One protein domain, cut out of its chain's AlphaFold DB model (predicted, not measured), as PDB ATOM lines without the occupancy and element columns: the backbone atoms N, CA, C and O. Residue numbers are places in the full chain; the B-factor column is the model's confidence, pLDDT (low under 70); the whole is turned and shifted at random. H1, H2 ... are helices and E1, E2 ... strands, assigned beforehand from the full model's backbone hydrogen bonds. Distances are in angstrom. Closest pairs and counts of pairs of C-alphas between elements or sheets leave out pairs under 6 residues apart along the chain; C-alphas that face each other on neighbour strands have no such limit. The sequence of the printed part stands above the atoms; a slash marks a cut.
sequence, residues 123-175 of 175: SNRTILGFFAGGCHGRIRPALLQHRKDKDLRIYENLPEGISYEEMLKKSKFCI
ATOM      1  N   SER A 123     120.589  77.766 179.903       84.81
ATOM      2  CA  SER A 123     119.483  77.879 180.866       84.81
ATOM      3  C   SER A 123     118.936  76.535 181.354       84.81
ATOM      4  O   SER A 123     118.468  76.436 182.482       84.81
ATOM      5  N   ASN A 124     119.004  75.497 180.520       87.38
ATOM      6  CA  ASN A 124     118.443  74.172 180.791       87.38
ATOM      7  C   ASN A 124     119.494  73.210 181.372       87.38
ATOM      8  O   ASN A 124     119.182  72.059 181.677       87.38
ATOM      9  N   ARG A 125     120.746  73.663 181.521       90.56
ATOM     10  CA  ARG A 125     121.832  72.891 182.129       90.56
ATOM     11  C   ARG A 125     121.809  73.078 183.639       90.56
ATOM     12  O   ARG A 125     122.228  74.114 184.155       90.56
ATOM     13  N   THR A 126     121.299  72.076 184.343       90.25
ATOM     14  CA  THR A 126     121.101  72.112 185.799       90.25
ATOM     15  C   THR A 126     122.294  71.589 186.591       90.25
ATOM     16  O   THR A 126     122.405  71.890 187.774       90.25
ATOM     17  N   ILE A 127     123.199  70.836 185.960       91.94
ATOM     18  CA  ILE A 127     124.400  70.294 186.607       91.94
ATOM     19  C   ILE A 127     125.549  71.284 186.404       91.94
ATOM     20  O   ILE A 127     125.782  71.735 185.279       91.94
ATOM     21  N   LEU A 128     126.282  71.631 187.466       92.56
ATOM     22  CA  LEU A 128     127.429  72.530 187.339       92.56
ATOM     23  C   LEU A 128     128.566  71.830 186.593       92.56
ATOM     24  O   LEU A 128     129.010  72.323 185.561       92.56
ATOM     25  N   GLY A 129     128.993  70.664 187.070       91.75
ATOM     26  CA  GLY A 129     130.096  69.917 186.474       91.75
ATOM     27  C   GLY A 129     129.852  68.416 186.484       91.75
ATOM     28  O   GLY A 129     129.267  67.891 187.430       91.75
ATOM     29  N   PHE A 130     130.315  67.719 185.449       91.25
ATOM     30  CA  PHE A 130     130.224  66.264 185.351       91.25
ATOM     31  C   PHE A 130     131.578  65.633 185.030       91.25
ATOM     32  O   PHE A 130     132.292  66.102 184.147       91.25
ATOM     33  N   PHE A 131     131.887  64.547 185.738       89.81
ATOM     34  CA  PHE A 131     133.036  63.676 185.515       89.81
ATOM     35  C   PHE A 131     132.579  62.217 185.583       89.81
ATOM     36  O   PHE A 131     131.904  61.821 186.537       89.81
ATOM     37  N   ALA A 132     133.005  61.396 184.628       89.50
ATOM     38  CA  ALA A 132     132.900  59.945 184.735       89.50
ATOM     39  C   ALA A 132     134.162  59.284 184.178       89.50
ATOM     40  O   ALA A 132     134.426  59.369 182.978       89.50
ATOM     41  N   GLY A 133     134.939  58.619 185.033       84.88
ATOM     42  CA  GLY A 133     136.146  57.926 184.598       84.88
ATOM     43  C   GLY A 133     136.950  57.274 185.720       84.88
ATOM     44  O   GLY A 133     136.930  57.711 186.870       84.88
ATOM     45  N   GLY A 134     137.708  56.238 185.353       82.38
ATOM     46  CA  GLY A 134     138.512  55.448 186.286       82.38
ATOM     47  C   GLY A 134     139.559  56.262 187.054       82.38
ATOM     48  O   GLY A 134     140.065  57.288 186.572       82.38
ATOM     49  N   CYS A 135     139.903  55.777 188.250       81.06
ATOM     50  CA  CYS A 135     140.864  56.391 189.166       81.06
ATOM     51  C   CYS A 135     142.315  56.226 188.670       81.06
ATOM     52  O   CYS A 135     143.029  55.293 189.032       81.06
ATOM     53  N   HIS A 136     142.755  57.150 187.814       77.81
ATOM     54  CA  HIS A 136     144.101  57.152 187.234       77.81
ATOM     55  C   HIS A 136     144.827  58.486 187.436       77.81
ATOM     56  O   HIS A 136     144.228  59.561 187.406       77.81
ATOM     57  N   GLY A 137     146.150  58.416 187.589       77.94
ATOM     58  CA  GLY A 137     146.992  59.592 187.800       77.94
ATOM     59  C   GLY A 137     146.822  60.216 189.189       77.94
ATOM     60  O   GLY A 137     146.231  59.633 190.092       77.94
ATOM     61  N   ARG A 138     147.386  61.413 189.373       80.44
ATOM     62  CA  ARG A 138     147.443  62.084 190.686       80.44
ATOM     63  C   ARG A 138     146.205  62.921 191.012       80.44
ATOM     64  O   ARG A 138     145.878  63.088 192.179       80.44
ATOM     65  N   ILE A 139     145.522  63.437 189.990       82.00
ATOM     66  CA  ILE A 139     144.422  64.401 190.157       82.00
ATOM     67  C   ILE A 139     143.086  63.690 190.394       82.00
ATOM     68  O   ILE A 139     142.303  64.108 191.244       82.00
ATOM     69  N   ARG A 140     142.828  62.582 189.687       86.94
ATOM     70  CA  ARG A 140     141.541  61.876 189.769       86.94
ATOM     71  C   ARG A 140     141.211  61.361 191.176       86.94
ATOM     72  O   ARG A 140     140.064  61.529 191.567       86.94
ATOM     73  N   PRO A 141     142.151  60.833 191.986       88.75
ATOM     74  CA  PRO A 141     141.856  60.491 193.377       88.75
ATOM     75  C   PRO A 141     141.307  61.675 194.189       88.75
ATOM     76  O   PRO A 141     140.319  61.517 194.899       88.75
ATOM     77  N   ALA A 142     141.897  62.868 194.041       88.38
ATOM     78  CA  ALA A 142     141.427  64.077 194.718       88.38
ATOM     79  C   ALA A 142     140.051  64.526 194.197       88.38
ATOM     80  O   ALA A 142     139.170  64.870 194.983       88.38
ATOM     81  N   LEU A 143     139.819  64.450 192.882       88.06
ATOM     82  CA  LEU A 143     138.507  64.735 192.293       88.06
ATOM     83  C   LEU A 143     137.428  63.775 192.822       88.06
ATOM     84  O   LEU A 143     136.348  64.201 193.220       88.06
ATOM     85  N   LEU A 144     137.734  62.478 192.905       88.50
ATOM     86  CA  LEU A 144     136.816  61.449 193.396       88.50
ATOM     87  C   LEU A 144     136.494  61.584 194.897       88.50
ATOM     88  O   LEU A 144     135.511  60.999 195.345       88.50
ATOM     89  N   GLN A 145     137.248  62.366 195.676       87.62
ATOM     90  CA  GLN A 145     136.867  62.709 197.055       87.62
ATOM     91  C   GLN A 145     135.697  63.707 197.108       87.62
ATOM     92  O   GLN A 145     134.943  63.719 198.080       87.62
ATOM     93  N   HIS A 146     135.476  64.481 196.041       85.38
ATOM     94  CA  HIS A 146     134.435  65.510 195.959       85.38
ATOM     95  C   HIS A 146     133.080  64.978 195.450       85.38
ATOM     96  O   HIS A 146     132.179  65.756 195.155       85.38
ATOM     97  N   ARG A 147     132.873  63.651 195.405       81.00
ATOM     98  CA  ARG A 147     131.608  63.007 194.968       81.00
ATOM     99  C   ARG A 147     130.361  63.409 195.772       81.00
ATOM    100  O   ARG A 147     129.251  63.091 195.360       81.00
ATOM    101  N   LYS A 148     130.539  64.025 196.944       79.75
ATOM    102  CA  LYS A 148     129.446  64.464 197.829       79.75
ATOM    103  C   LYS A 148     128.949  65.881 197.532       79.75
ATOM    104  O   LYS A 148     127.977  66.305 198.153       79.75
ATOM    105  N   ASP A 149     129.613  66.608 196.637       86.12
ATOM    106  CA  ASP A 149     129.154  67.923 196.208       86.12
ATOM    107  C   ASP A 149     127.805  67.794 195.475       86.12
ATOM    108  O   ASP A 149     127.587  66.854 194.711       86.12
ATOM    109  N   LYS A 150     126.862  68.696 195.764       83.88
ATOM    110  CA  LYS A 150     125.497  68.625 195.218       83.88
ATOM    111  C   LYS A 150     125.411  69.146 193.786       83.88
ATOM    112  O   LYS A 150     124.528  68.710 193.043       83.88
ATOM    113  N   ASP A 151     126.319  70.040 193.411       88.06
ATOM    114  CA  ASP A 151     126.345  70.693 192.106       88.06
ATOM    115  C   ASP A 151     127.224  69.918 191.112       88.06
ATOM    116  O   ASP A 151     127.040  70.030 189.893       88.06
ATOM    117  N   LEU A 152     128.138  69.082 191.620       92.38
ATOM    118  CA  LEU A 152     129.008  68.220 190.823       92.38
ATOM    119  C   LEU A 152     128.492  66.778 190.749       92.38
ATOM    120  O   LEU A 152     128.097  66.156 191.732       92.38
ATOM    121  N   ARG A 153     128.552  66.197 189.552       92.19
ATOM    122  CA  ARG A 153     128.222  64.795 189.284       92.19
ATOM    123  C   ARG A 153     129.496  64.041 188.936       92.19
ATOM    124  O   ARG A 153     129.928  64.042 187.790       92.19
ATOM    125  N   ILE A 154     130.106  63.419 189.939       92.12
ATOM    126  CA  ILE A 154     131.396  62.736 189.807       92.12
ATOM    127  C   ILE A 154     131.188  61.232 189.991       92.12
ATOM    128  O   ILE A 154     130.736  60.780 191.044       92.12
ATOM    129  N   TYR A 155     131.561  60.452 188.981       90.19
ATOM    130  CA  TYR A 155     131.480  58.996 188.980       90.19
ATOM    131  C   TYR A 155     132.834  58.390 188.608       90.19
ATOM    132  O   TYR A 155     133.553  58.896 187.754       90.19
ATOM    133  N   GLU A 156     133.192  57.278 189.240       88.88
ATOM    134  CA  GLU A 156     134.338  56.482 188.786       88.88
ATOM    135  C   GLU A 156     133.931  55.554 187.646       88.88
ATOM    136  O   GLU A 156     134.551  55.550 186.589       88.88
ATOM    137  N   ASN A 157     132.814  54.856 187.841       86.56
ATOM    138  CA  ASN A 157     132.101  54.125 186.807       86.56
ATOM    139  C   ASN A 157     130.677  54.666 186.752       86.56
ATOM    140  O   ASN A 157     130.038  54.844 187.794       86.56
ATOM    141  N   LEU A 158     130.200  54.967 185.547       88.25
ATOM    142  CA  LEU A 158     128.846  55.468 185.363       88.25
ATOM    143  C   LEU A 158     127.845  54.336 185.674       88.25
ATOM    144  O   LEU A 158     128.012  53.247 185.125       88.25
ATOM    145  N   PRO A 159     126.839  54.559 186.541       88.94
ATOM    146  CA  PRO A 159     125.827  53.550 186.848       88.94
ATOM    147  C   PRO A 159     125.040  53.102 185.612       88.94
ATOM    148  O   PRO A 159     124.812  53.891 184.691       88.94
ATOM    149  N   GLU A 160     124.569  51.855 185.623       87.81
ATOM    150  CA  GLU A 160     123.652  51.356 184.595       87.81
ATOM    151  C   GLU A 160     122.369  52.202 184.543       87.81
ATOM    152  O   GLU A 160     121.854  52.657 185.564       87.81
ATOM    153  N   GLY A 161     121.869  52.448 183.328       86.56
ATOM    154  CA  GLY A 161     120.693  53.291 183.087       86.56
ATOM    155  C   GLY A 161     120.976  54.796 183.009       86.56
ATOM    156  O   GLY A 161     120.084  55.555 182.638       86.56
ATOM    157  N   ILE A 162     122.204  55.245 183.294       88.69
ATOM    158  CA  ILE A 162     122.604  56.643 183.107       88.69
ATOM    159  C   ILE A 162     123.368  56.800 181.790       88.69
ATOM    160  O   ILE A 162     124.404  56.175 181.572       88.69
ATOM    161  N   SER A 163     122.889  57.694 180.923       87.31
ATOM    162  CA  SER A 163     123.585  58.041 179.683       87.31
ATOM    163  C   SER A 163     124.700  59.061 179.934       87.31
ATOM    164  O   SER A 163     124.465  60.152 180.458       87.31
ATOM    165  N   TYR A 164     125.921  58.716 179.517       85.44
ATOM    166  CA  TYR A 164     127.083  59.612 179.556       85.44
ATOM    167  C   TYR A 164     126.843  60.880 178.728       85.44
ATOM    168  O   TYR A 164     127.137  61.990 179.168       85.44
ATOM    169  N   GLU A 165     126.254  60.715 177.545       83.06
ATOM    170  CA  GLU A 165     125.958  61.815 176.634       83.06
ATOM    171  C   GLU A 165     124.912  62.765 177.226       83.06
ATOM    172  O   GLU A 165     125.087  63.982 177.191       83.06
ATOM    173  N   GLU A 166     123.851  62.234 177.841       86.50
ATOM    174  CA  GLU A 166     122.861  63.082 178.510       86.50
ATOM    175  C   GLU A 166     123.458  63.865 179.676       86.50
ATOM    176  O   GLU A 166     123.114  65.034 179.870       86.50
ATOM    177  N   MET A 167     124.347  63.239 180.451       88.69
ATOM    178  CA  MET A 167     125.032  63.911 181.552       88.69
ATOM    179  C   MET A 167     125.896  65.063 181.044       88.69
ATOM    180  O   MET A 167     125.810  66.164 181.591       88.69
ATOM    181  N   LEU A 168     126.644  64.865 179.952       86.50
ATOM    182  CA  LEU A 168     127.387  65.945 179.301       86.50
ATOM    183  C   LEU A 168     126.457  67.071 178.830       86.50
ATOM    184  O   LEU A 168     126.707  68.239 179.119       86.50
ATOM    185  N   LYS A 169     125.342  66.737 178.170       86.06
ATOM    186  CA  LYS A 169     124.383  67.725 177.648       86.06
ATOM    187  C   LYS A 169     123.692  68.547 178.738       86.06
ATOM    188  O   LYS A 169     123.349  69.703 178.484       86.06
ATOM    189  N   LYS A 170     123.464  67.962 179.920       89.38
ATOM    190  CA  LYS A 170     122.847  68.614 181.094       89.38
ATOM    191  C   LYS A 170     123.847  69.410 181.941       89.38
ATOM    192  O   LYS A 170     123.414  70.176 182.805       89.38
ATOM    193  N   SER A 171     125.149  69.249 181.706       90.69
ATOM    194  CA  SER A 171     126.209  69.860 182.510       90.69
ATOM    195  C   SER A 171     126.745  71.143 181.893       90.69
ATOM    196  O   SER A 171     126.946  71.242 180.683       90.69
ATOM    197  N   LYS A 172     126.996  72.151 182.734       89.50
ATOM    198  CA  LYS A 172     127.628  73.406 182.307       89.50
ATOM    199  C   LYS A 172     129.100  73.186 181.961       89.50
ATOM    200  O   LYS A 172     129.556  73.718 180.952       89.50
ATOM    201  N   PHE A 173     129.789  72.356 182.742       86.88
ATOM    202  CA  PHE A 173     131.197  72.021 182.559       86.88
ATOM    203  C   PHE A 173     131.413  70.501 182.484       86.88
ATOM    204  O   PHE A 173     130.804  69.733 183.231       86.88
ATOM    205  N   CYS A 174     132.299  70.073 181.585       83.19
ATOM    206  CA  CYS A 174     132.914  68.747 181.631       83.19
ATOM    207  C   CYS A 174     134.220  68.875 182.413       83.19
ATOM    208  O   CYS A 174     134.966  69.830 182.190       83.19
ATOM    209  N   ILE A 175     134.461  67.940 183.325       81.62
ATOM    210  CA  ILE A 175     135.669  67.879 184.155       81.62
ATOM    211  C   ILE A 175     136.561  66.748 183.651       81.62
ATOM    212  O   ILE A 175     135.998  65.720 183.209       81.62
TER     213      ILE A 175
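This is residues 123 to 175 of the 175 residues of a protein of Trema orientale (UniProt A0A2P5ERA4). A small three-stranded parallel sheet, E2, E1 and E3 side by side, has helix H2 packed over one face, while the other helix, H1, sits out toward one end of the domain and only grazes the sheet with its residues 140 to 145. H1 and the loop before it lie at one end of the longest axis, and the first printed residues lie at the other. The printed part has 53 residues, with three named strands and two named helices in the order E1, H1, E2, H2, E3; the class is mixed, helices and strands. The whole is compact, with a radius of gyration of the C-alphas of 10.9 A, yet elongated in outline, spanning 33 by 21 by 16 A.

Strand E1, residues 127 to 132, begins with C-alpha 127 at (124.400, 70.294, 186.607) and is 13.5 A long from first to last C-alpha. Helix H1, residues 139 to 145, is 10.4 A long, with C-alpha 139 at (144.422, 64.401, 190.157). Strand E2, residues 152 to 155, is 9.7 A long. Helix H2, residues 164 to 170, is 10.1 A long. Strand E3, residues 171 to 174, is 6.9 A long and ends with C-alpha 174 at (132.914, 68.747, 181.631).

E1 is the inner strand, and E2 and E3 are the edge strands. E2 and E1 are parallel at 13 degrees, with N 153 and O 129 2.8 A apart and N 155 and O 131 2.8 A apart, within hydrogen-bond range. E1 and E3 are parallel at 37 degrees, with N 130 and O 173 3.0 A apart, also within range. E1, H1 and E2 form a strand-helix-strand unit, two parallel neighbour strands with a helix between them along the chain, with a right-handed crossover. E2, H2 and E3 form a split one, with E1 between its strands in the sheet, and its crossover is right-handed too. H2 is on the sheet at a height over the sheet of 8.1 A, over E3 and, only just, over E1, on which 3 of its 7 C-alphas fall. On the local plane it stands at 30.0 degrees to E3 and only just runs along the strands. The closest C-alphas of E1 and H2 are those of Ile 127 and Lys 170, 6.0 A apart. The closest of H1 and E2 are those of Leu 144 and Ile 154, 6.6 A apart. H1 and H2 are apart. In H1 and H2 every O i to N i+4 pair is within hydrogen-bond range.

The two C-alphas farthest apart are those of Ser 123 and Gly 137, 33.8 A. The printed part has no cut and ends at residue 175, the chain's last. The link from H2 to E3 is tight, the other three are short, and none is long. The mean pLDDT of the printed part is 86.9, and no printed residue is under 70.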